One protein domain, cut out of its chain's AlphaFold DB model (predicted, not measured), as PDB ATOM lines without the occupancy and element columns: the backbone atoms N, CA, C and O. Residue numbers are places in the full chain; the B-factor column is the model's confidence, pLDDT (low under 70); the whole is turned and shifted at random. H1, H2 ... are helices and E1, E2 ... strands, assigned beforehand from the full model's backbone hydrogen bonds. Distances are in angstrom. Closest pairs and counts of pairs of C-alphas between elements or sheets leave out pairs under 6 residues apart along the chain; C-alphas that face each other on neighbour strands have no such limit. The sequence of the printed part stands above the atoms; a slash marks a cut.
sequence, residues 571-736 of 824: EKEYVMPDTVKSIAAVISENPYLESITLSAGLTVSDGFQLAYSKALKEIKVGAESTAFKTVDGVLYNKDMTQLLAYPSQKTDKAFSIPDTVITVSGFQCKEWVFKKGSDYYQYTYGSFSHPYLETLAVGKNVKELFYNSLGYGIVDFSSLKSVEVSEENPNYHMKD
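What this domain is: This is residues 571 to 736 of the 824 residues of the protein "Leucine rich repeat-containing protein" of Anaerocolumna xylanovorans DSM 12503 (UniProt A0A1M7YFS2). With little regular structure, the chain winds in stacked turns, with three small sheets in a row and hairpin E8-E9 as an outstretched arm. The printed part has 166 residues, 57 of them in E1, E2, H1 and E3 to E12, mostly strand. It is compact, with a radius of gyration of the C-alphas of 16.0 A, and spans 47 by 46 by 25 A.

How they stand to each other: E1, E2 and E3, within residues 573 to 621, are parallel; N 620 and O 596 are within hydrogen-bond range, 2.8 A. H1, residues 604 to 609, has 0 of 2 O i to N i+4 and 1 of 3 O i to N i+3 pairs within range. It is on the meander E4-E5-E6, residues 628 to 645, successive antiparallel neighbours. E7, E10 and E11, within residues 654 to 725, are parallel.

Where its parts are: C-alpha 573 is at (13.579, -32.051, -50.417). E8, residues 669 to 674, is 15.9 A long. E12, residues 732 to 735, ends at (36.473, -17.506, -19.372).

The domain as a whole: The printed part has no cut. Link E10 to E11 is long. In the printed part 50 residues have a pLDDT under 70, among them residues 668 to 689.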
ATOM      1  N   GLU A 571       7.031 -30.185 -50.472       91.12
ATOM      2  CA  GLU A 571       8.160 -31.080 -50.649       91.12
ATOM      3  C   GLU A 571       9.277 -30.722 -49.675       91.12
ATOM      4  O   GLU A 571       9.759 -29.590 -49.607       91.12
ATOM      5  N   LYS A 572       9.690 -31.740 -48.925       92.62
ATOM      6  CA  LYS A 572      10.731 -31.618 -47.910       92.62
ATOM      7  C   LYS A 572      12.118 -31.519 -48.515       92.62
ATOM      8  O   LYS A 572      13.013 -30.992 -47.865       92.62
ATOM      9  N   GLU A 573      12.298 -32.021 -49.729       92.81
ATOM     10  CA  GLU A 573      13.579 -32.051 -50.417       92.81
ATOM     11  C   GLU A 573      13.474 -31.356 -51.767       92.81
ATOM     12  O   GLU A 573      12.478 -31.495 -52.481       92.81
ATOM     13  N   TYR A 574      14.518 -30.619 -52.124       90.62
ATOM     14  CA  TYR A 574      14.617 -29.969 -53.419       90.62
ATOM     15  C   TYR A 574      16.028 -30.101 -53.986       90.62
ATOM     16  O   TYR A 574      17.004 -29.682 -53.362       90.62
ATOM     17  N   VAL A 575      16.127 -30.670 -55.185       91.56
ATOM     18  CA  VAL A 575      17.377 -30.778 -55.941       91.56
ATOM     19  C   VAL A 575      17.368 -29.716 -57.031       91.56
ATOM     20  O   VAL A 575      16.549 -29.756 -57.946       91.56
ATOM     21  N   MET A 576      18.261 -28.739 -56.908       89.00
ATOM     22  CA  MET A 576      18.418 -27.681 -57.897       89.00
ATOM     23  C   MET A 576      19.067 -28.250 -59.169       89.00
ATOM     24  O   MET A 576      20.078 -28.939 -59.052       89.00
ATOM     25  N   PRO A 577      18.550 -27.942 -60.373       91.19
ATOM     26  CA  PRO A 577      19.176 -28.377 -61.619       91.19
ATOM     27  C   PRO A 577      20.625 -27.885 -61.744       91.19
ATOM     28  O   PRO A 577      20.893 -26.707 -61.506       91.19
ATOM     29  N   ASP A 578      21.537 -28.749 -62.197       88.25
ATOM     30  CA  ASP A 578      22.978 -28.443 -62.320       88.25
ATOM     31  C   ASP A 578      23.299 -27.301 -63.301       88.25
ATOM     32  O   ASP A 578      24.383 -26.717 -63.279       88.25
ATOM     33  N   THR A 579      22.352 -26.945 -64.169       90.81
ATOM     34  CA  THR A 579      22.473 -25.805 -65.083       90.81
ATOM     35  C   THR A 579      22.400 -24.456 -64.365       90.81
ATOM     36  O   THR A 579      22.843 -23.452 -64.928       90.81
ATOM     37  N   VAL A 580      21.856 -24.404 -63.141       89.75
ATOM     38  CA  VAL A 580      21.630 -23.157 -62.396       89.75
ATOM     39  C   VAL A 580      22.956 -22.562 -61.920       89.75
ATOM     40  O   VAL A 580      23.772 -23.244 -61.305       89.75
ATOM     41  N   LYS A 581      23.149 -21.262 -62.171       87.31
ATOM     42  CA  LYS A 581      24.363 -20.489 -61.860       87.31
ATOM     43  C   LYS A 581      24.130 -19.312 -60.907       87.31
ATOM     44  O   LYS A 581      25.098 -18.819 -60.343       87.31
ATOM     45  N   SER A 582      22.880 -18.871 -60.714       84.62
ATOM     46  CA  SER A 582      22.527 -17.789 -59.774       84.62
ATOM     47  C   SER A 582      21.103 -17.904 -59.204       84.62
ATOM     48  O   SER A 582      20.255 -18.615 -59.751       84.62
ATOM     49  N   ILE A 583      20.828 -17.182 -58.107       80.44
ATOM     50  CA  ILE A 583      19.534 -17.155 -57.395       80.44
ATOM     51  C   ILE A 583      19.083 -15.699 -57.215       80.44
ATOM     52  O   ILE A 583      19.846 -14.871 -56.726       80.44
ATOM     53  N   ALA A 584      17.844 -15.373 -57.606       71.69
ATOM     54  CA  ALA A 584      17.392 -13.982 -57.655       71.69
ATOM     55  C   ALA A 584      16.878 -13.399 -56.319       71.69
ATOM     56  O   ALA A 584      17.284 -12.276 -56.021       71.69
ATOM     57  N   ALA A 585      15.984 -14.074 -55.556       61.78
ATOM     58  CA  ALA A 585      15.529 -13.625 -54.206       61.78
ATOM     59  C   ALA A 585      14.495 -14.497 -53.429       61.78
ATOM     60  O   ALA A 585      13.840 -13.934 -52.551       61.78
ATOM     61  N   VAL A 586      14.228 -15.791 -53.705       60.66
ATOM     62  CA  VAL A 586      12.946 -16.379 -53.205       60.66
ATOM     63  C   VAL A 586      12.915 -17.862 -52.788       60.66
ATOM     64  O   VAL A 586      11.864 -18.478 -52.862       60.66
ATOM     65  N   ILE A 587      13.990 -18.465 -52.269       65.56
ATOM     66  CA  ILE A 587      13.829 -19.743 -51.506       65.56
ATOM     67  C   ILE A 587      13.344 -19.475 -50.065       65.56
ATOM     68  O   ILE A 587      12.939 -20.348 -49.302       65.56
ATOM     69  N   SER A 588      13.336 -18.207 -49.691       59.25
ATOM     70  CA  SER A 588      13.755 -17.767 -48.384       59.25
ATOM     71  C   SER A 588      12.616 -17.718 -47.339       59.25
ATOM     72  O   SER A 588      12.746 -17.103 -46.299       59.25
ATOM     73  N   GLU A 589      11.453 -18.320 -47.574       68.88
ATOM     74  CA  GLU A 589      10.347 -18.272 -46.594       68.88
ATOM     75  C   GLU A 589       9.487 -19.538 -46.567       68.88
ATOM     76  O   GLU A 589       8.469 -19.580 -45.872       68.88
ATOM     77  N   ASN A 590       9.885 -20.583 -47.296       80.94
ATOM     78  CA  ASN A 590       9.141 -21.833 -47.305       80.94
ATOM     79  C   ASN A 590       9.237 -22.527 -45.917       80.94
ATOM     80  O   ASN A 590      10.344 -22.696 -45.398       80.94
ATOM     81  N   PRO A 591       8.109 -22.900 -45.278       84.69
ATOM     82  CA  PRO A 591       8.079 -23.529 -43.960       84.69
ATOM     83  C   PRO A 591       8.044 -25.067 -44.011       84.69
ATOM     84  O   PRO A 591       7.797 -25.688 -42.981       84.69
ATOM     85  N   TYR A 592       8.259 -25.683 -45.176       88.69
ATOM     86  CA  TYR A 592       8.218 -27.136 -45.381       88.69
ATOM     87  C   TYR A 592       9.532 -27.720 -45.920       88.69
ATOM     88  O   TYR A 592       9.796 -28.898 -45.707       88.69
ATOM     89  N   LEU A 593      10.358 -26.917 -46.596       89.31
ATOM     90  CA  LEU A 593      11.609 -27.343 -47.217       89.31
ATOM     91  C   LEU A 593      12.677 -27.653 -46.154       89.31
ATOM     92  O   LEU A 593      13.281 -26.739 -45.587       89.31
ATOM     93  N   GLU A 594      12.917 -28.944 -45.919       92.06
ATOM     94  CA  GLU A 594      13.850 -29.481 -44.920       92.06
ATOM     95  C   GLU A 594      15.265 -29.726 -45.479       92.06
ATOM     96  O   GLU A 594      16.233 -29.605 -44.732       92.06
ATOM     97  N   SER A 595      15.426 -30.031 -46.770       91.81
ATOM     98  CA  SER A 595      16.731 -30.298 -47.396       91.81
ATOM     99  C   SER A 595      16.825 -29.691 -48.793       91.81
ATOM    100  O   SER A 595      15.900 -29.811 -49.598       91.81
ATOM    101  N   ILE A 596      17.952 -29.049 -49.108       89.56
ATOM    102  CA  ILE A 596      18.221 -28.507 -50.447       89.56
ATOM    103  C   ILE A 596      19.566 -28.989 -50.982       89.56
ATOM    104  O   ILE A 596      20.580 -28.879 -50.300       89.56
ATOM    105  N   THR A 597      19.587 -29.472 -52.225       91.06
ATOM    106  CA  THR A 597      20.821 -29.743 -52.975       91.06
ATOM    107  C   THR A 597      21.066 -28.619 -53.969       91.06
ATOM    108  O   THR A 597      20.245 -28.371 -54.849       91.06
ATOM    109  N   LEU A 598      22.183 -27.918 -53.805       88.56
ATOM    110  CA  LEU A 598      22.599 -26.797 -54.637       88.56
ATOM    111  C   LEU A 598      23.333 -27.272 -55.892       88.56
ATOM    112  O   LEU A 598      24.153 -28.191 -55.827       88.56
ATOM    113  N   SER A 599      23.091 -26.573 -57.002       88.44
ATOM    114  CA  SER A 599      23.800 -26.790 -58.265       88.44
ATOM    115  C   SER A 599      25.307 -26.577 -58.110       88.44
ATOM    116  O   SER A 599      25.755 -25.619 -57.469       88.44
ATOM    117  N   ALA A 600      26.095 -27.437 -58.761       85.81
ATOM    118  CA  ALA A 600      27.548 -27.305 -58.819       85.81
ATOM    119  C   ALA A 600      28.014 -25.996 -59.491       85.81
ATOM    120  O   ALA A 600      29.098 -25.509 -59.170       85.81
ATOM    121  N   GLY A 601      27.195 -25.420 -60.382       82.88
ATOM    122  CA  GLY A 601      27.511 -24.227 -61.173       82.88
ATOM    123  C   GLY A 601      27.264 -22.873 -60.496       82.88
ATOM    124  O   GLY A 601      27.511 -21.844 -61.128       82.88
ATOM    125  N   LEU A 602      26.765 -22.839 -59.252       84.19
ATOM    126  CA  LEU A 602      26.524 -21.592 -58.509       84.19
ATOM    127  C   LEU A 602      27.833 -20.871 -58.129       84.19
ATOM    128  O   LEU A 602      28.855 -21.505 -57.879       84.19
ATOM    129  N   THR A 603      27.778 -19.540 -58.000       74.44
ATOM    130  CA  THR A 603      28.918 -18.706 -57.563       74.44
ATOM    131  C   THR A 603      28.738 -18.138 -56.146       74.44
ATOM    132  O   THR A 603      27.618 -17.995 -55.655       74.44
ATOM    133  N   VAL A 604      29.844 -17.791 -55.467       60.50
ATOM    134  CA  VAL A 604      29.881 -17.398 -54.035       60.50
ATOM    135  C   VAL A 604      29.014 -16.168 -53.704       60.50
ATOM    136  O   VAL A 604      28.493 -16.076 -52.593       60.50
ATOM    137  N   SER A 605      28.783 -15.251 -54.651       60.41
ATOM    138  CA  SER A 605      27.937 -14.061 -54.436       60.41
ATOM    139  C   SER A 605      26.455 -14.375 -54.188       60.41
ATOM    140  O   SER A 605      25.748 -13.535 -53.631       60.41
ATOM    141  N   ASP A 606      25.996 -15.583 -54.533       51.34
ATOM    142  CA  ASP A 606      24.583 -15.982 -54.474       51.34
ATOM    143  C   ASP A 606      24.212 -16.765 -53.196       51.34
ATOM    144  O   ASP A 606      23.032 -16.945 -52.888       51.34
ATOM    145  N   GLY A 607      25.204 -17.191 -52.399       48.25
ATOM    146  CA  GLY A 607      25.006 -18.041 -51.213       48.25
ATOM    147  C   GLY A 607      24.235 -17.383 -50.056       48.25
ATOM    148  O   GLY A 607      23.654 -18.075 -49.224       48.25
ATOM    149  N   PHE A 608      24.155 -16.048 -50.028       53.06
ATOM    150  CA  PHE A 608      23.510 -15.288 -48.946       53.06
ATOM    151  C   PHE A 608      21.970 -15.334 -48.956       53.06
ATOM    152  O   PHE A 608      21.344 -14.842 -48.018       53.06
ATOM    153  N   GLN A 609      21.336 -15.899 -49.991       56.03
ATOM    154  CA  GLN A 609      19.871 -15.886 -50.145       56.03
ATOM    155  C   GLN A 609      19.167 -17.187 -49.714       56.03
ATOM    156  O   GLN A 609      17.936 -17.247 -49.690       56.03
ATOM    157  N   LEU A 610      19.929 -18.225 -49.360       57.50
ATOM    158  CA  LEU A 610      19.419 -19.557 -49.000       57.50
ATOM    159  C   LEU A 610      19.041 -19.687 -47.517       57.50
ATOM    160  O   LEU A 610      18.203 -20.513 -47.159       57.50
ATOM    161  N   ALA A 611      19.628 -18.848 -46.661       49.72
ATOM    162  CA  ALA A 611      19.602 -18.969 -45.200       49.72
ATOM    163  C   ALA A 611      18.243 -18.692 -44.528       49.72
ATOM    164  O   ALA A 611      18.157 -18.698 -43.306       49.72
ATOM    165  N   TYR A 612      17.181 -18.435 -45.286       57.12
ATOM    166  CA  TYR A 612      15.913 -18.028 -44.692       57.12
ATOM    167  C   TYR A 612      14.806 -19.114 -44.702       57.12
ATOM    168  O   TYR A 612      13.713 -18.872 -44.184       57.12
ATOM    169  N   SER A 613      15.010 -20.290 -45.316       69.25
ATOM    170  CA  SER A 613      13.979 -21.342 -45.234       69.25
ATOM    171  C   SER A 613      13.769 -21.736 -43.763       69.25
ATOM    172  O   SER A 613      14.713 -22.119 -43.064       69.25
ATOM    173  N   LYS A 614      12.524 -21.615 -43.280       71.69
ATOM    174  CA  LYS A 614      12.164 -21.796 -41.862       71.69
ATOM    175  C   LYS A 614      12.170 -23.257 -41.422       71.69
ATOM    176  O   LYS A 614      12.118 -23.509 -40.225       71.69
ATOM    177  N   ALA A 615      12.186 -24.188 -42.374       84.75
ATOM    178  CA  ALA A 615      12.177 -25.628 -42.130       84.75
ATOM    179  C   ALA A 615      13.531 -26.307 -42.375       84.75
ATOM    180  O   ALA A 615      13.660 -27.499 -42.103       84.75
ATOM    181  N   LEU A 616      14.528 -25.577 -42.884       86.69
ATOM    182  CA  LEU A 616      15.736 -26.176 -43.444       86.69
ATOM    183  C   LEU A 616      16.600 -26.838 -42.367       86.69
ATOM    184  O   LEU A 616      17.060 -26.177 -41.439       86.69
ATOM    185  N   LYS A 617      16.852 -28.136 -42.526       90.56
ATOM    186  CA  LYS A 617      17.677 -28.988 -41.659       90.56
ATOM    187  C   LYS A 617      19.040 -29.300 -42.267       90.56
ATOM    188  O   LYS A 617      19.994 -29.523 -41.525       90.56
ATOM    189  N   GLU A 618      19.132 -29.320 -43.596       91.50
ATOM    190  CA  GLU A 618      20.326 -29.759 -44.318       91.50
ATOM    191  C   GLU A 618      20.515 -29.002 -45.643       91.50
ATOM    192  O   GLU A 618      19.556 -28.715 -46.362       91.50
ATOM    193  N   ILE A 619      21.772 -28.704 -45.983       90.44
ATOM    194  CA  ILE A 619      22.197 -28.205 -47.293       90.44
ATOM    195  C   ILE A 619      23.225 -29.175 -47.879       90.44
ATOM    196  O   ILE A 619      24.202 -29.531 -47.220       90.44
ATOM    197  N   LYS A 620      23.025 -29.558 -49.139       91.88
ATOM    198  CA  LYS A 620      23.924 -30.383 -49.954       91.88
ATOM    199  C   LYS A 620      24.409 -29.569 -51.152       91.88
ATOM    200  O   LYS A 620      23.743 -28.631 -51.582       91.88
ATOM    201  N   VAL A 621      25.555 -29.934 -51.712       88.88
ATOM    202  CA  VAL A 621      26.061 -29.386 -52.983       88.88
ATOM    203  C   VAL A 621      26.385 -30.534 -53.929       88.88
ATOM    204  O   VAL A 621      26.782 -31.608 -53.476       88.88
ATOM    205  N   GLY A 622      26.234 -30.318 -55.235       81.19
ATOM    206  CA  GLY A 622      26.707 -31.273 -56.238       81.19
ATOM    207  C   GLY A 622      28.207 -31.567 -56.075       81.19
ATOM    208  O   GLY A 622      28.989 -30.659 -55.783       81.19
ATOM    209  N   ALA A 623      28.608 -32.830 -56.265       73.06
ATOM    210  CA  ALA A 623      29.971 -33.316 -56.000       73.06
ATOM    211  C   ALA A 623      31.068 -32.523 -56.744       73.06
ATOM    212  O   ALA A 623      32.152 -32.301 -56.203       73.06
ATOM    213  N   GLU A 624      30.745 -32.013 -57.934       80.62
ATOM    214  CA  GLU A 624      31.646 -31.249 -58.806       80.62
ATOM    215  C   GLU A 624      31.633 -29.728 -58.548       80.62
ATOM    216  O   GLU A 624      32.178 -28.957 -59.337       80.62
ATOM    217  N   SER A 625      31.008 -29.245 -57.462       84.06
ATOM    218  CA  SER A 625      30.982 -27.805 -57.178       84.06
ATOM    219  C   SER A 625      32.392 -27.256 -56.951       84.06
ATOM    220  O   SER A 625      33.142 -27.746 -56.099       84.06
ATOM    221  N   THR A 626      32.749 -26.201 -57.685       83.75
ATOM    222  CA  THR A 626      34.021 -25.474 -57.529       83.75
ATOM    223  C   THR A 626      33.915 -24.301 -56.557       83.75
ATOM    224  O   THR A 626      34.936 -23.822 -56.074       83.75
ATOM    225  N   ALA A 627      32.697 -23.857 -56.232       84.12
ATOM    226  CA  ALA A 627      32.450 -22.712 -55.357       84.12
ATOM    227  C   ALA A 627      32.128 -23.109 -53.911       84.12
ATOM    228  O   ALA A 627      32.488 -22.382 -52.979       84.12
ATOM    229  N   PHE A 628      31.471 -24.255 -53.710       88.19
ATOM    230  CA  PHE A 628      30.921 -24.643 -52.416       88.19
ATOM    231  C   PHE A 628      31.335 -26.044 -51.988       88.19
ATOM    232  O   PHE A 628      31.698 -26.902 -52.793       88.19
ATOM    233  N   LYS A 629      31.247 -26.275 -50.681       90.44
ATOM    234  CA  LYS A 629      31.394 -27.586 -50.059       90.44
ATOM    235  C   LYS A 629      30.402 -27.702 -48.911       90.44
ATOM    236  O   LYS A 629      30.174 -26.731 -48.194       90.44
ATOM    237  N   THR A 630      29.831 -28.885 -48.722       91.19
ATOM    238  CA  THR A 630      28.977 -29.178 -47.569       91.19
ATOM    239  C   THR A 630      29.634 -30.208 -46.675       91.19
ATOM    240  O   THR A 630      30.165 -31.204 -47.165       91.19
ATOM    241  N   VAL A 631      29.593 -29.962 -45.370       91.75
ATOM    242  CA  VAL A 631      30.031 -30.910 -44.339       91.75
ATOM    243  C   VAL A 631      28.908 -31.002 -43.322       91.75
ATOM    244  O   VAL A 631      28.450 -29.970 -42.833       91.75
ATOM    245  N   ASP A 632      28.414 -32.217 -43.091       90.50
ATOM    246  CA  ASP A 632      27.292 -32.507 -42.191       90.50
ATOM    247  C   ASP A 632      26.076 -31.600 -42.426       90.50
ATOM    248  O   ASP A 632      25.467 -31.081 -41.494       90.50
ATOM    249  N   GLY A 633      25.728 -31.342 -43.688       90.50
ATOM    250  CA  GLY A 633      24.578 -30.502 -44.027       90.50
ATOM    251  C   GLY A 633      24.770 -28.993 -43.849       90.50
ATOM    252  O   GLY A 633      23.804 -28.248 -44.007       90.50
ATOM    253  N   VAL A 634      25.973 -28.532 -43.499       90.94
ATOM    254  CA  VAL A 634      26.329 -27.112 -43.350       90.94
ATOM    255  C   VAL A 634      27.100 -26.648 -44.580       90.94
ATOM    256  O   VAL A 634      27.970 -27.365 -45.079       90.94
ATOM    257  N   LEU A 635      26.783 -25.450 -45.077       89.94
ATOM    258  CA  LEU A 635      27.355 -24.905 -46.306       89.94
ATOM    259  C   LEU A 635      28.592 -24.047 -46.028       89.94
ATOM    260  O   LEU A 635      28.542 -23.084 -45.258       89.94
ATOM    261  N   TYR A 636      29.663 -24.339 -46.757       89.50
ATOM    262  CA  TYR A 636      30.922 -23.607 -46.757       89.50
ATOM    263  C   TYR A 636      31.299 -23.189 -48.178       89.50
ATOM    264  O   TYR A 636      30.808 -23.748 -49.164       89.50
ATOM    265  N   ASN A 637      32.221 -22.234 -48.295       89.75
ATOM    266  CA  ASN A 637      32.958 -22.075 -49.546       89.75
ATOM    267  C   ASN A 637      33.841 -23.313 -49.804       89.75
ATOM    268  O   ASN A 637      34.094 -24.114 -48.901       89.75
ATOM    269  N   LYS A 638      34.309 -23.482 -51.044       90.19
ATOM    270  CA  LYS A 638      35.052 -24.681 -51.467       90.19
ATOM    271  C   LYS A 638      36.244 -25.012 -50.566       90.19
ATOM    272  O   LYS A 638      36.405 -26.169 -50.177       90.19
ATOM    273  N   ASP A 639      37.012 -23.991 -50.196       91.25
ATOM    274  CA  ASP A 639      38.229 -24.120 -49.385       91.25
ATOM    275  C   ASP A 639      37.943 -24.285 -47.882       91.25
ATOM    276  O   ASP A 639      38.868 -24.415 -47.084       91.25
ATOM    277  N   MET A 640      36.666 -24.270 -47.476       92.56
ATOM    278  CA  MET A 640      36.215 -24.322 -46.080       92.56
ATOM    279  C   MET A 640      36.813 -23.234 -45.179       92.56
ATOM    280  O   MET A 640      36.930 -23.422 -43.967       92.56
ATOM    281  N   THR A 641      37.163 -22.085 -45.757       92.88
ATOM    282  CA  THR A 641      37.622 -20.896 -45.028       92.88
ATOM    283  C   THR A 641      36.468 -19.990 -44.601       92.88
ATOM    284  O   THR A 641      36.655 -19.112 -43.761       92.88
ATOM    285  N   GLN A 642      35.258 -20.210 -45.122       87.88
ATOM    286  CA  GLN A 642      34.061 -19.451 -44.767       87.88
ATOM    287  C   GLN A 642      32.868 -20.376 -44.517       87.88
ATOM    288  O   GLN A 642      32.525 -21.186 -45.378       87.88
ATOM    289  N   LEU A 643      32.197 -20.215 -43.371       88.19
ATOM    290  CA  LEU A 643      30.888 -20.822 -43.102       88.19
ATOM    291  C   LEU A 643      29.804 -19.893 -43.661       88.19
ATOM    292  O   LEU A 643      29.604 -18.784 -43.157       88.19
ATOM    293  N   LEU A 644      29.119 -20.346 -44.710       81.94
ATOM    294  CA  LEU A 644      28.201 -19.532 -45.511       81.94
ATOM    295  C   LEU A 644      26.736 -19.670 -45.099       81.94
ATOM    296  O   LEU A 644      26.016 -18.680 -45.162       81.94
ATOM    297  N   ALA A 645      26.293 -20.859 -44.673       82.56
ATOM    298  CA  ALA A 645      24.938 -21.066 -44.153       82.56
ATOM    299  C   ALA A 645      24.865 -22.258 -43.189       82.56
ATOM    300  O   ALA A 645      25.313 -23.358 -43.518       82.56
ATOM    301  N   TYR A 646      24.246 -22.037 -42.030       85.94
ATOM    302  CA  TYR A 646      23.836 -23.070 -41.084       85.94
ATOM    303  C   TYR A 646      22.303 -23.227 -41.141       85.94
ATOM    304  O   TYR A 646      21.597 -22.227 -40.979       85.94
ATOM    305  N   PRO A 647      21.758 -24.435 -41.387       86.88
ATOM    306  CA  PRO A 647      20.311 -24.618 -41.516       86.88
ATOM    307  C   PRO A 647      19.555 -24.337 -40.205       86.88
ATOM    308  O   PRO A 647      19.896 -24.877 -39.153       86.88
ATOM    309  N   SER A 648      18.492 -23.528 -40.273       79.12
ATOM    310  CA  SER A 648      17.766 -23.014 -39.096       79.12
ATOM    311  C   SER A 648      17.076 -24.086 -38.240       79.12
ATOM    312  O   SER A 648      16.890 -23.894 -37.040       79.12
ATOM    313  N   GLN A 649      16.699 -25.223 -38.829       86.81
ATOM    314  CA  GLN A 649      16.063 -26.365 -38.158       86.81
ATOM    315  C   GLN A 649      16.979 -27.584 -38.053       86.81
ATOM    316  O   GLN A 649      16.501 -28.682 -37.754       86.81
ATOM    317  N   LYS A 650      18.288 -27.429 -38.287       89.44
ATOM    318  CA  LYS A 650      19.244 -28.510 -38.044       89.44
ATOM    319  C   LYS A 650      19.131 -28.955 -36.584       89.44
ATOM    320  O   LYS A 650      19.229 -28.130 -35.680       89.44
ATOM    321  N   THR A 651      18.878 -30.245 -36.365       90.94
ATOM    322  CA  THR A 651      18.513 -30.798 -35.048       90.94
ATOM    323  C   THR A 651      19.706 -31.179 -34.180       90.94
ATOM    324  O   THR A 651      19.513 -31.624 -33.048       90.94
ATOM    325  N   ASP A 652      20.926 -31.043 -34.701       92.19
ATOM    326  CA  ASP A 652      22.129 -31.382 -33.953       92.19
ATOM    327  C   ASP A 652      22.264 -30.484 -32.730       92.19
ATOM    328  O   ASP A 652      22.199 -29.255 -32.809       92.19
ATOM    329  N   LYS A 653      22.462 -31.130 -31.582       92.69
ATOM    330  CA  LYS A 653      22.632 -30.441 -30.304       92.69
ATOM    331  C   LYS A 653      24.011 -29.814 -30.172       92.69
ATOM    332  O   LYS A 653      24.150 -28.865 -29.415       92.69
ATOM    333  N   ALA A 654      25.003 -30.330 -30.890       92.50
ATOM    334  CA  ALA A 654      26.364 -29.824 -30.877       92.50
ATOM    335  C   ALA A 654      26.853 -29.594 -32.307       92.50
ATOM    336  O   ALA A 654      26.594 -30.410 -33.191       92.50
ATOM    337  N   PHE A 655      27.570 -28.497 -32.521       93.19
ATOM    338  CA  PHE A 655      28.191 -28.181 -33.799       93.19
ATOM    339  C   PHE A 655      29.582 -27.593 -33.576       93.19
ATOM    340  O   PHE A 655      29.738 -26.633 -32.822       93.19
ATOM    341  N   SER A 656      30.576 -28.151 -34.265       93.31
ATOM    342  CA  SER A 656      31.955 -27.671 -34.231       93.31
ATOM    343  C   SER A 656      32.297 -26.981 -35.539       93.31
ATOM    344  O   SER A 656      32.298 -27.606 -36.599       93.31
ATOM    345  N   ILE A 657      32.615 -25.690 -35.463       92.88
ATOM    346  CA  ILE A 657      33.147 -24.938 -36.596       92.88
ATOM    347  C   ILE A 657      34.557 -25.477 -36.884       92.88
ATOM    348  O   ILE A 657      35.409 -25.398 -35.995       92.88
ATOM    349  N   PRO A 658      34.832 -26.008 -38.092       94.38
ATOM    350  CA  PRO A 658      36.134 -26.586 -38.406       94.38
ATOM    351  C   PRO A 658      37.281 -25.585 -38.271       94.38
ATOM    352  O   PRO A 658      37.135 -24.408 -38.600       94.38
ATOM    353  N   ASP A 659      38.463 -26.081 -37.905       94.44
ATOM    354  CA  ASP A 659      39.693 -25.289 -37.807       94.44
ATOM    355  C   ASP A 659      40.079 -24.582 -39.109       94.44
ATOM    356  O   ASP A 659      40.821 -23.611 -39.072       94.44
ATOM    357  N   THR A 660      39.607 -25.039 -40.269       95.00
ATOM    358  CA  THR A 660      39.875 -24.381 -41.556       95.00
ATOM    359  C   THR A 660      39.122 -23.059 -41.717       95.00
ATOM    360  O   THR A 660      39.533 -22.229 -42.526       95.00
ATOM    361  N   VAL A 661      38.033 -22.848 -40.969       93.44
ATOM    362  CA  VAL A 661      37.150 -21.684 -41.115       93.44
ATOM    363  C   VAL A 661      37.782 -20.444 -40.490       93.44
ATOM    364  O   VAL A 661      38.236 -20.465 -39.351       93.44
ATOM    365  N   ILE A 662      37.746 -19.340 -41.232       90.81
ATOM    366  CA  ILE A 662      38.249 -18.022 -40.836       90.81
ATOM    367  C   ILE A 662      37.085 -17.063 -40.546       90.81
ATOM    368  O   ILE A 662      37.111 -16.351 -39.541       90.81
ATOM    369  N   THR A 663      36.048 -17.051 -41.391       86.38
ATOM    370  CA  THR A 663      34.906 -16.123 -41.264       86.38
ATOM    371  C   THR A 663      33.569 -16.857 -41.216       86.38
ATOM    372  O   THR A 663      33.337 -17.791 -41.989       86.38
ATOM    373  N   VAL A 664      32.647 -16.396 -40.372       83.12
ATOM    374  CA  VAL A 664      31.325 -17.001 -40.179       83.12
ATOM    375  C   VAL A 664      30.236 -16.005 -40.573       83.12
ATOM    376  O   VAL A 664      29.970 -15.027 -39.881       83.12
ATOM    377  N   SER A 665      29.584 -16.273 -41.704       74.56
ATOM    378  CA  SER A 665      28.411 -15.524 -42.179       74.56
ATOM    379  C   SER A 665      27.105 -16.306 -42.024       74.56
ATOM    380  O   SER A 665      26.028 -15.716 -42.018       74.56
ATOM    381  N   GLY A 666      27.188 -17.631 -41.888       70.25
ATOM    382  CA  GLY A 666      26.042 -18.519 -42.063       70.25
ATOM    383  C   GLY A 666      25.047 -18.641 -40.920       70.25
ATOM    384  O   GLY A 666      24.081 -19.381 -41.072       70.25
ATOM    385  N   PHE A 667      25.240 -17.935 -39.805       74.06
ATOM    386  CA  PHE A 667      24.257 -17.908 -38.717       74.06
ATOM    387  C   PHE A 667      23.232 -16.773 -38.838       74.06
ATOM    388  O   PHE A 667      22.238 -16.791 -38.118       74.06
ATOM    389  N   GLN A 668      23.459 -15.803 -39.731       62.75
ATOM    390  CA  GLN A 668      22.661 -14.578 -39.847       62.75
ATOM    391  C   GLN A 668      21.902 -14.489 -41.175       62.75
ATOM    392  O   GLN A 668      22.302 -15.077 -42.180       62.75
ATOM    393  N   CYS A 669      20.858 -13.649 -41.204       56.88
ATOM    394  CA  CYS A 669      20.143 -13.278 -42.423       56.88
ATOM    395  C   CYS A 669      20.251 -11.771 -42.740       56.88
ATOM    396  O   CYS A 669      20.156 -10.923 -41.853       56.88
ATOM    397  N   LYS A 670      20.403 -11.422 -44.028       53.53
ATOM    398  CA  LYS A 670      20.293 -10.052 -44.566       53.53
ATOM    399  C   LYS A 670      18.941  -9.858 -45.257       53.53
ATOM    400  O   LYS A 670      18.841 -10.203 -46.430       53.53
ATOM    401  N   GLU A 671      17.944  -9.275 -44.597       49.03
ATOM    402  CA  GLU A 671      16.664  -8.879 -45.209       49.03
ATOM    403  C   GLU A 671      16.736  -7.507 -45.898       49.03
ATOM    404  O   GLU A 671      17.607  -6.681 -45.633       49.03
ATOM    405  N   TRP A 672      15.773  -7.231 -46.775       48.19
ATOM    406  CA  TRP A 672      15.507  -5.887 -47.287       48.19
ATOM    407  C   TRP A 672      14.300  -5.313 -46.550       48.19
ATOM    408  O   TRP A 672      13.190  -5.810 -46.736       48.19
ATOM    409  N   VAL A 673      14.472  -4.241 -45.776       45.78
ATOM    410  CA  VAL A 673      13.342  -3.559 -45.132       45.78
ATOM    411  C   VAL A 673      13.185  -2.145 -45.664       45.78
ATOM    412  O   VAL A 673      14.129  -1.385 -45.890       45.78
ATOM    413  N   PHE A 674      11.921  -1.785 -45.865       38.97
ATOM    414  CA  PHE A 674      11.515  -0.439 -46.217       38.97
ATOM    415  C   PHE A 674      11.579   0.456 -44.973       38.97
ATOM    416  O   PHE A 674      10.753   0.333 -44.062       38.97
ATOM    417  N   LYS A 675      12.544   1.382 -44.915       37.69
ATOM    418  CA  LYS A 675      12.597   2.378 -43.840       37.69
ATOM    419  C   LYS A 675      11.528   3.438 -44.109       37.69
ATOM    420  O   LYS A 675      11.554   4.150 -45.108       37.69
ATOM    421  N   LYS A 676      10.544   3.536 -43.214       35.50
ATOM    422  CA  LYS A 676       9.444   4.505 -43.328       35.50
ATOM    423  C   LYS A 676      10.013   5.934 -43.364       35.50
ATOM    424  O   LYS A 676      10.464   6.425 -42.334       35.50
ATOM    425  N   GLY A 677       9.968   6.583 -44.530       42.31
ATOM    426  CA  GLY A 677      10.482   7.943 -44.749       42.31
ATOM    427  C   GLY A 677      11.657   8.061 -45.731       42.31
ATOM    428  O   GLY A 677      12.120   9.177 -45.939       42.31
ATOM    429  N   SER A 678      12.127   6.962 -46.338       35.41
ATOM    430  CA  SER A 678      13.094   6.989 -47.446       35.41
ATOM    431  C   SER A 678      12.514   6.382 -48.725       35.41
ATOM    432  O   SER A 678      11.775   5.403 -48.663       35.41
ATOM    433  N   ASP A 679      12.919   6.912 -49.881       33.47
ATOM    434  CA  ASP A 679      12.538   6.404 -51.212       33.47
ATOM    435  C   ASP A 679      13.376   5.185 -51.668       33.47
ATOM    436  O   ASP A 679      13.256   4.731 -52.803       33.47
ATOM    437  N   TYR A 680      14.219   4.628 -50.786       37.25
ATOM    438  CA  TYR A 680      15.091   3.481 -51.065       37.25
ATOM    439  C   TYR A 680      14.965   2.388 -49.996       37.25
ATOM    440  O   TYR A 680      14.725   2.672 -48.818       37.25
ATOM    441  N   TYR A 681      15.161   1.133 -50.415       42.53
ATOM    442  CA  TYR A 681      15.274  -0.022 -49.526       42.53
ATOM    443  C   TYR A 681      16.643  -0.028 -48.834       42.53
ATOM    444  O   TYR A 681      17.664   0.182 -49.487       42.53
ATOM    445  N   GLN A 682      16.670  -0.298 -47.529       43.56
ATOM    446  CA  GLN A 682      17.907  -0.573 -46.798       43.56
ATOM    447  C   GLN A 682      17.959  -2.058 -46.435       43.56
ATOM    448  O   GLN A 682      16.926  -2.677 -46.170       43.56
ATOM    449  N   TYR A 683      19.162  -2.629 -46.422       46.72
ATOM    450  CA  TYR A 683      19.368  -3.942 -45.825       46.72
ATOM    451  C   TYR A 683      19.115  -3.839 -44.319       46.72
ATOM    452  O   TYR A 683      19.693  -2.987 -43.644       46.72
ATOM    453  N   THR A 684      18.268  -4.704 -43.783       45.25
ATOM    454  CA  THR A 684      18.149  -4.933 -42.343       45.25
ATOM    455  C   THR A 684      18.410  -6.393 -42.075       45.25
ATOM    456  O   THR A 684      17.922  -7.252 -42.792       45.25
ATOM    457  N   TYR A 685      19.154  -6.700 -41.030       51.22
ATOM    458  CA  TYR A 685      19.419  -8.084 -40.677       51.22
ATOM    459  C   TYR A 685      18.179  -8.670 -39.987       51.22
ATOM    460  O   TYR A 685      17.695  -8.090 -39.014       51.22
ATOM    461  N   GLY A 686      17.629  -9.750 -40.546       48.66
ATOM    462  CA  GLY A 686      16.503 -10.487 -39.969       48.66
ATOM    463  C   GLY A 686      17.012 -11.532 -38.982       48.66
ATOM    464  O   GLY A 686      18.062 -12.132 -39.214       48.66
ATOM    465  N   SER A 687      16.277 -11.725 -37.890       52.06
ATOM    466  CA  SER A 687      16.592 -12.683 -36.827       52.06
ATOM    467  C   SER A 687      15.882 -14.019 -37.104       52.06
ATOM    468  O   SER A 687      14.656 -14.036 -37.236       52.06
ATOM    469  N   PHE A 688      16.621 -15.129 -37.221       57.72
ATOM    470  CA  PHE A 688      16.065 -16.488 -37.318       57.72
ATOM    471  C   PHE A 688      16.451 -17.308 -36.098       57.72
ATOM    472  O   PHE A 688      17.626 -17.484 -35.829       57.72
ATOM    473  N   SER A 689      15.480 -17.896 -35.398       63.69
ATOM    474  CA  SER A 689      15.799 -18.793 -34.289       63.69
ATOM    475  C   SER A 689      16.436 -20.099 -34.788       63.69
ATOM    476  O   SER A 689      15.825 -20.768 -35.621       63.69
ATOM    477  N   HIS A 690      17.570 -20.499 -34.215       77.75
ATOM    478  CA  HIS A 690      18.183 -21.831 -34.284       77.75
ATOM    479  C   HIS A 690      17.823 -22.596 -32.994       77.75
ATOM    480  O   HIS A 690      18.516 -22.456 -31.979       77.75
ATOM    481  N   PRO A 691      16.710 -23.359 -32.957       80.44
ATOM    482  CA  PRO A 691      16.096 -23.793 -31.705       80.44
ATOM    483  C   PRO A 691      16.616 -25.133 -31.172       80.44
ATOM    484  O   PRO A 691      16.143 -25.572 -30.126       80.44
ATOM    485  N   TYR A 692      17.563 -25.789 -31.843       88.00
ATOM    486  CA  TYR A 692      18.071 -27.102 -31.416       88.00
ATOM    487  C   TYR A 692      19.543 -27.106 -31.014       88.00
ATOM    488  O   TYR A 692      19.941 -27.979 -30.247       88.00
ATOM    489  N   LEU A 693      20.341 -26.146 -31.489       88.31
ATOM    490  CA  LEU A 693      21.763 -26.104 -31.170       88.31
ATOM    491  C   LEU A 693      21.957 -25.723 -29.696       88.31
ATOM    492  O   LEU A 693      21.600 -24.617 -29.295       88.31
ATOM    493  N   GLU A 694      22.512 -26.640 -28.903       90.00
ATOM    494  CA  GLU A 694      22.787 -26.481 -27.468       90.00
ATOM    495  C   GLU A 694      24.271 -26.164 -27.197       90.00
ATOM    496  O   GLU A 694      24.564 -25.419 -26.264       90.00
ATOM    497  N   THR A 695      25.196 -26.651 -28.028       90.25
ATOM    498  CA  THR A 695      26.650 -26.475 -27.879       90.25
ATOM    499  C   THR A 695      27.290 -26.031 -29.194       90.25
ATOM    500  O   THR A 695      27.131 -26.696 -30.215       90.25
ATOM    501  N   LEU A 696      28.050 -24.935 -29.179       90.50
ATOM    502  CA  LEU A 696      28.811 -24.451 -30.338       90.50
ATOM    503  C   LEU A 696      30.313 -24.455 -30.032       90.50
ATOM    504  O   LEU A 696      30.742 -23.702 -29.164       90.50
ATOM    505  N   ALA A 697      31.113 -25.230 -30.761       92.69
ATOM    506  CA  ALA A 697      32.570 -25.191 -30.657       92.69
ATOM    507  C   ALA A 697      33.193 -24.330 -31.771       92.69
ATOM    508  O   ALA A 697      32.834 -24.450 -32.943       92.69
ATOM    509  N   VAL A 698      34.128 -23.453 -31.411       91.94
ATOM    510  CA  VAL A 698      34.792 -22.494 -32.303       91.94
ATOM    511  C   VAL A 698      36.211 -22.977 -32.614       91.94
ATOM    512  O   VAL A 698      37.063 -23.027 -31.725       91.94
ATOM    513  N   GLY A 699      36.466 -23.323 -33.880       93.75
ATOM    514  CA  GLY A 699      37.771 -23.790 -34.363       93.75
ATOM    515  C   GLY A 699      38.862 -22.719 -34.328       93.75
ATOM    516  O   GLY A 699      38.578 -21.525 -34.249       93.75
ATOM    517  N   LYS A 700      40.129 -23.130 -34.401       94.88
ATOM    518  CA  LYS A 700      41.296 -22.278 -34.096       94.88
ATOM    519  C   LYS A 700      41.503 -21.060 -34.996       94.88
ATOM    520  O   LYS A 700      41.963 -20.027 -34.527       94.88
ATOM    521  N   ASN A 701      41.155 -21.146 -36.280       94.12
ATOM    522  CA  ASN A 701      41.411 -20.050 -37.221       94.12
ATOM    523  C   ASN A 701      40.246 -19.058 -37.341       94.12
ATOM    524  O   ASN A 701      40.361 -18.096 -38.103       94.12
ATOM    525  N   VAL A 702      39.147 -19.256 -36.603       91.19
ATOM    526  CA  VAL A 702      37.973 -18.379 -36.680       91.19
ATOM    527  C   VAL A 702      38.333 -17.000 -36.133       91.19
ATOM    528  O   VAL A 702      38.609 -16.859 -34.942       91.19
ATOM    529  N   LYS A 703      38.296 -15.987 -37.004       88.06
ATOM    530  CA  LYS A 703      38.551 -14.569 -36.699       88.06
ATOM    531  C   LYS A 703      37.259 -13.778 -36.555       88.06
ATOM    532  O   LYS A 703      37.096 -12.986 -35.634       88.06
ATOM    533  N   GLU A 704      36.302 -14.033 -37.441       78.06
ATOM    534  CA  GLU A 704      35.061 -13.265 -37.534       78.06
ATOM    535  C   GLU A 704      33.861 -14.178 -37.277       78.06
ATOM    536  O   GLU A 704      33.217 -14.657 -38.207       78.06
ATOM    537  N   LEU A 705      33.568 -14.441 -36.001       76.81
ATOM    538  CA  LEU A 705      32.405 -15.226 -35.585       76.81
ATOM    539  C   LEU A 705      31.096 -14.416 -35.724       76.81
ATOM    540  O   LEU A 705      30.030 -14.991 -35.936       76.81
ATOM    541  N   PHE A 706      31.185 -13.078 -35.654       68.31
ATOM    542  CA  PHE A 706      30.049 -12.145 -35.677       68.31
ATOM    543  C   PHE A 706      30.216 -11.064 -36.751       68.31
ATOM    544  O   PHE A 706      30.464  -9.897 -36.448       68.31
ATOM    545  N   TYR A 707      30.071 -11.428 -38.024       55.91
ATOM    546  CA  TYR A 707      30.208 -10.482 -39.135       55.91
ATOM    547  C   TYR A 707      29.004  -9.514 -39.236       55.91
ATOM    548  O   TYR A 707      28.113  -9.703 -40.061       55.91
ATOM    549  N   ASN A 708      28.919  -8.477 -38.386       53.16
ATOM    550  CA  ASN A 708      27.940  -7.391 -38.554       53.16
ATOM    551  C   ASN A 708      28.396  -6.045 -37.960       53.16
ATOM    552  O   ASN A 708      28.704  -5.949 -36.778       53.16
ATOM    553  N   SER A 709      28.273  -4.980 -38.758       40.28
ATOM    554  CA  SER A 709      28.374  -3.563 -38.365       40.28
ATOM    555  C   SER A 709      27.376  -3.081 -37.288       40.28
ATOM    556  O   SER A 709      27.487  -1.951 -36.828       40.28
ATOM    557  N   LEU A 710      26.391  -3.904 -36.901       45.47
ATOM    558  CA  LEU A 710      25.326  -3.561 -35.947       45.47
ATOM    559  C   LEU A 710      25.271  -4.461 -34.689       45.47
ATOM    560  O   LEU A 710      24.384  -4.279 -33.858       45.47
ATOM    561  N   GLY A 711      26.175  -5.438 -34.533       48.69
ATOM    562  CA  GLY A 711      26.304  -6.217 -33.287       48.69
ATOM    563  C   GLY A 711      25.271  -7.334 -33.026       48.69
ATOM    564  O   GLY A 711      25.227  -7.849 -31.912       48.69
ATOM    565  N   TYR A 712      24.473  -7.770 -34.008       51.38
ATOM    566  CA  TYR A 712      23.392  -8.774 -33.843       51.38
ATOM    567  C   TYR A 712      23.829 -10.264 -33.926       51.38
ATOM    568  O   TYR A 712      23.076 -11.109 -34.397       51.38
ATOM    569  N   GLY A 713      25.037 -10.627 -33.485       49.16
ATOM    570  CA  GLY A 713      25.689 -11.899 -33.856       49.16
ATOM    571  C   GLY A 713      25.117 -13.222 -33.310       49.16
ATOM    572  O   GLY A 713      25.188 -14.222 -34.018       49.16
ATOM    573  N   ILE A 714      24.568 -13.260 -32.086       52.88
ATOM    574  CA  ILE A 714      24.058 -14.495 -31.418       52.88
ATOM    575  C   ILE A 714      22.595 -14.335 -30.962       52.88
ATOM    576  O   ILE A 714      22.077 -15.088 -30.146       52.88
ATOM    577  N   VAL A 715      21.868 -13.347 -31.482       49.78
ATOM    578  CA  VAL A 715      20.504 -13.017 -31.001       49.78
ATOM    579  C   VAL A 715      19.482 -14.146 -31.228       49.78
ATOM    580  O   VAL A 715      18.379 -14.135 -30.688       49.78
ATOM    581  N   ASP A 716      19.917 -15.174 -31.938       59.69
ATOM    582  CA  ASP A 716      19.110 -16.088 -32.712       59.69
ATOM    583  C   ASP A 716      19.224 -17.541 -32.246       59.69
ATOM    584  O   ASP A 716      18.521 -18.400 -32.751       59.69
ATOM    585  N   PHE A 717      20.037 -17.866 -31.241       69.50
ATOM    586  CA  PHE A 717      20.119 -19.240 -30.732       69.50
ATOM    587  C   PHE A 717      19.303 -19.419 -29.455       69.50
ATOM    588  O   PHE A 717      19.820 -19.337 -28.341       69.50
ATOM    589  N   SER A 718      18.007 -19.697 -29.600       69.81
ATOM    590  CA  SER A 718      17.098 -19.805 -28.451       69.81
ATOM    591  C   SER A 718      17.427 -20.961 -27.503       69.81
ATOM    592  O   SER A 718      16.983 -20.928 -26.356       69.81
ATOM    593  N   SER A 719      18.173 -21.973 -27.954       80.69
ATOM    594  CA  SER A 719      18.491 -23.183 -27.177       80.69
ATOM    595  C   SER A 719      19.967 -23.355 -26.838       80.69
ATOM    596  O   SER A 719      20.292 -24.312 -26.141       80.69
ATOM    597  N   LEU A 720      20.838 -22.431 -27.257       83.44
ATOM    598  CA  LEU A 720      22.270 -22.518 -26.979       83.44
ATOM    599  C   LEU A 720      22.517 -22.419 -25.473       83.44
ATOM    600  O   LEU A 720      22.028 -21.493 -24.817       83.44
ATOM    601  N   LYS A 721      23.280 -23.380 -24.952       83.44
ATOM    602  CA  LYS A 721      23.643 -23.552 -23.540       83.44
ATOM    603  C   LYS A 721      25.134 -23.392 -23.294       83.44
ATOM    604  O   LYS A 721      25.506 -22.961 -22.204       83.44
ATOM    605  N   SER A 722      25.981 -23.748 -24.256       85.56
ATOM    606  CA  SER A 722      27.428 -23.605 -24.132       85.56
ATOM    607  C   SER A 722      28.082 -23.193 -25.443       85.56
ATOM    608  O   SER A 722      27.638 -23.543 -26.537       85.56
ATOM    609  N   VAL A 723      29.163 -22.430 -25.306       88.44
ATOM    610  CA  VAL A 723      30.128 -22.187 -26.375       88.44
ATOM    611  C   VAL A 723      31.472 -22.702 -25.885       88.44
ATOM    612  O   VAL A 723      31.844 -22.465 -24.737       88.44
ATOM    613  N   GLU A 724      32.177 -23.410 -26.749       91.00
ATOM    614  CA  GLU A 724      33.528 -23.909 -26.529       91.00
ATOM    615  C   GLU A 724      34.439 -23.247 -27.555       91.00
ATOM    616  O   GLU A 724      34.033 -22.993 -28.688       91.00
ATOM    617  N   VAL A 725      35.667 -22.922 -27.174       90.56
ATOM    618  CA  VAL A 725      36.633 -22.313 -28.089       90.56
ATOM    619  C   VAL A 725      37.916 -23.115 -28.014       90.56
ATOM    620  O   VAL A 725      38.361 -23.444 -26.917       90.56
ATOM    621  N   SER A 726      38.483 -23.445 -29.175       91.88
ATOM    622  CA  SER A 726      39.785 -24.107 -29.257       91.88
ATOM    623  C   SER A 726      40.841 -23.317 -28.481       91.88
ATOM    624  O   SER A 726      40.927 -22.098 -28.626       91.88
ATOM    625  N   GLU A 727      41.671 -24.007 -27.696       87.06
ATOM    626  CA  GLU A 727      42.779 -23.391 -26.949       87.06
ATOM    627  C   GLU A 727      43.804 -22.718 -27.878       87.06
ATOM    628  O   GLU A 727      44.494 -21.785 -27.474       87.06
ATOM    629  N   GLU A 728      43.869 -23.155 -29.140       91.50
ATOM    630  CA  GLU A 728      44.715 -22.565 -30.180       91.50
ATOM    631  C   GLU A 728      44.076 -21.340 -30.864       91.50
ATOM    632  O   GLU A 728      44.721 -20.738 -31.722       91.50
ATOM    633  N   ASN A 729      42.825 -20.965 -30.553       91.94
ATOM    634  CA  ASN A 729      42.180 -19.807 -31.180       91.94
ATOM    635  C   ASN A 729      42.694 -18.492 -30.559       91.94
ATOM    636  O   ASN A 729      42.433 -18.244 -29.382       91.94
ATOM    637  N   PRO A 730      43.367 -17.609 -31.326       90.00
ATOM    638  CA  PRO A 730      43.867 -16.349 -30.785       90.00
ATOM    639  C   PRO A 730      42.789 -15.258 -30.715       90.00
ATOM    640  O   PRO A 730      42.999 -14.248 -30.069       90.00
ATOM    641  N   ASN A 731      41.645 -15.419 -31.387       89.75
ATOM    642  CA  ASN A 731      40.641 -14.364 -31.567       89.75
ATOM    643  C   ASN A 731      39.481 -14.428 -30.568       89.75
ATOM    644  O   ASN A 731      38.777 -13.430 -30.401       89.75
ATOM    645  N   TYR A 732      39.238 -15.588 -29.955       90.94
ATOM    646  CA  TYR A 732      38.145 -15.802 -29.010       90.94
ATOM    647  C   TYR A 732      38.603 -16.655 -27.836       90.94
ATOM    648  O   TYR A 732      39.393 -17.579 -28.004       90.94
ATOM    649  N   HIS A 733      38.044 -16.391 -26.657       89.88
ATOM    650  CA  HIS A 733      38.367 -17.144 -25.449       89.88
ATOM    651  C   HIS A 733      37.130 -17.371 -24.585       89.88
ATOM    652  O   HIS A 733      36.293 -16.480 -24.428       89.88
ATOM    653  N   MET A 734      37.033 -18.559 -23.986       89.06
ATOM    654  CA  MET A 734      36.060 -18.837 -22.934       89.06
ATOM    655  C   MET A 734      36.697 -18.578 -21.574       89.06
ATOM    656  O   MET A 734      37.719 -19.172 -21.240       89.06
ATOM    657  N   LYS A 735      36.070 -17.727 -20.764       86.12
ATOM    658  CA  LYS A 735      36.473 -17.506 -19.372       86.12
ATOM    659  C   LYS A 735      35.243 -17.448 -18.486       86.12
ATOM    660  O   LYS A 735      34.281 -16.751 -18.803       86.12
ATOM    661  N   ASP A 736      35.257 -18.235 -17.413       83.25
ATOM    662  CA  ASP A 736      34.148 -18.366 -16.463       83.25
ATOM    663  C   ASP A 736      32.801 -18.654 -17.142       83.25
ATOM    664  O   ASP A 736      31.766 -18.191 -16.680       83.25
TER     665      ASP A 736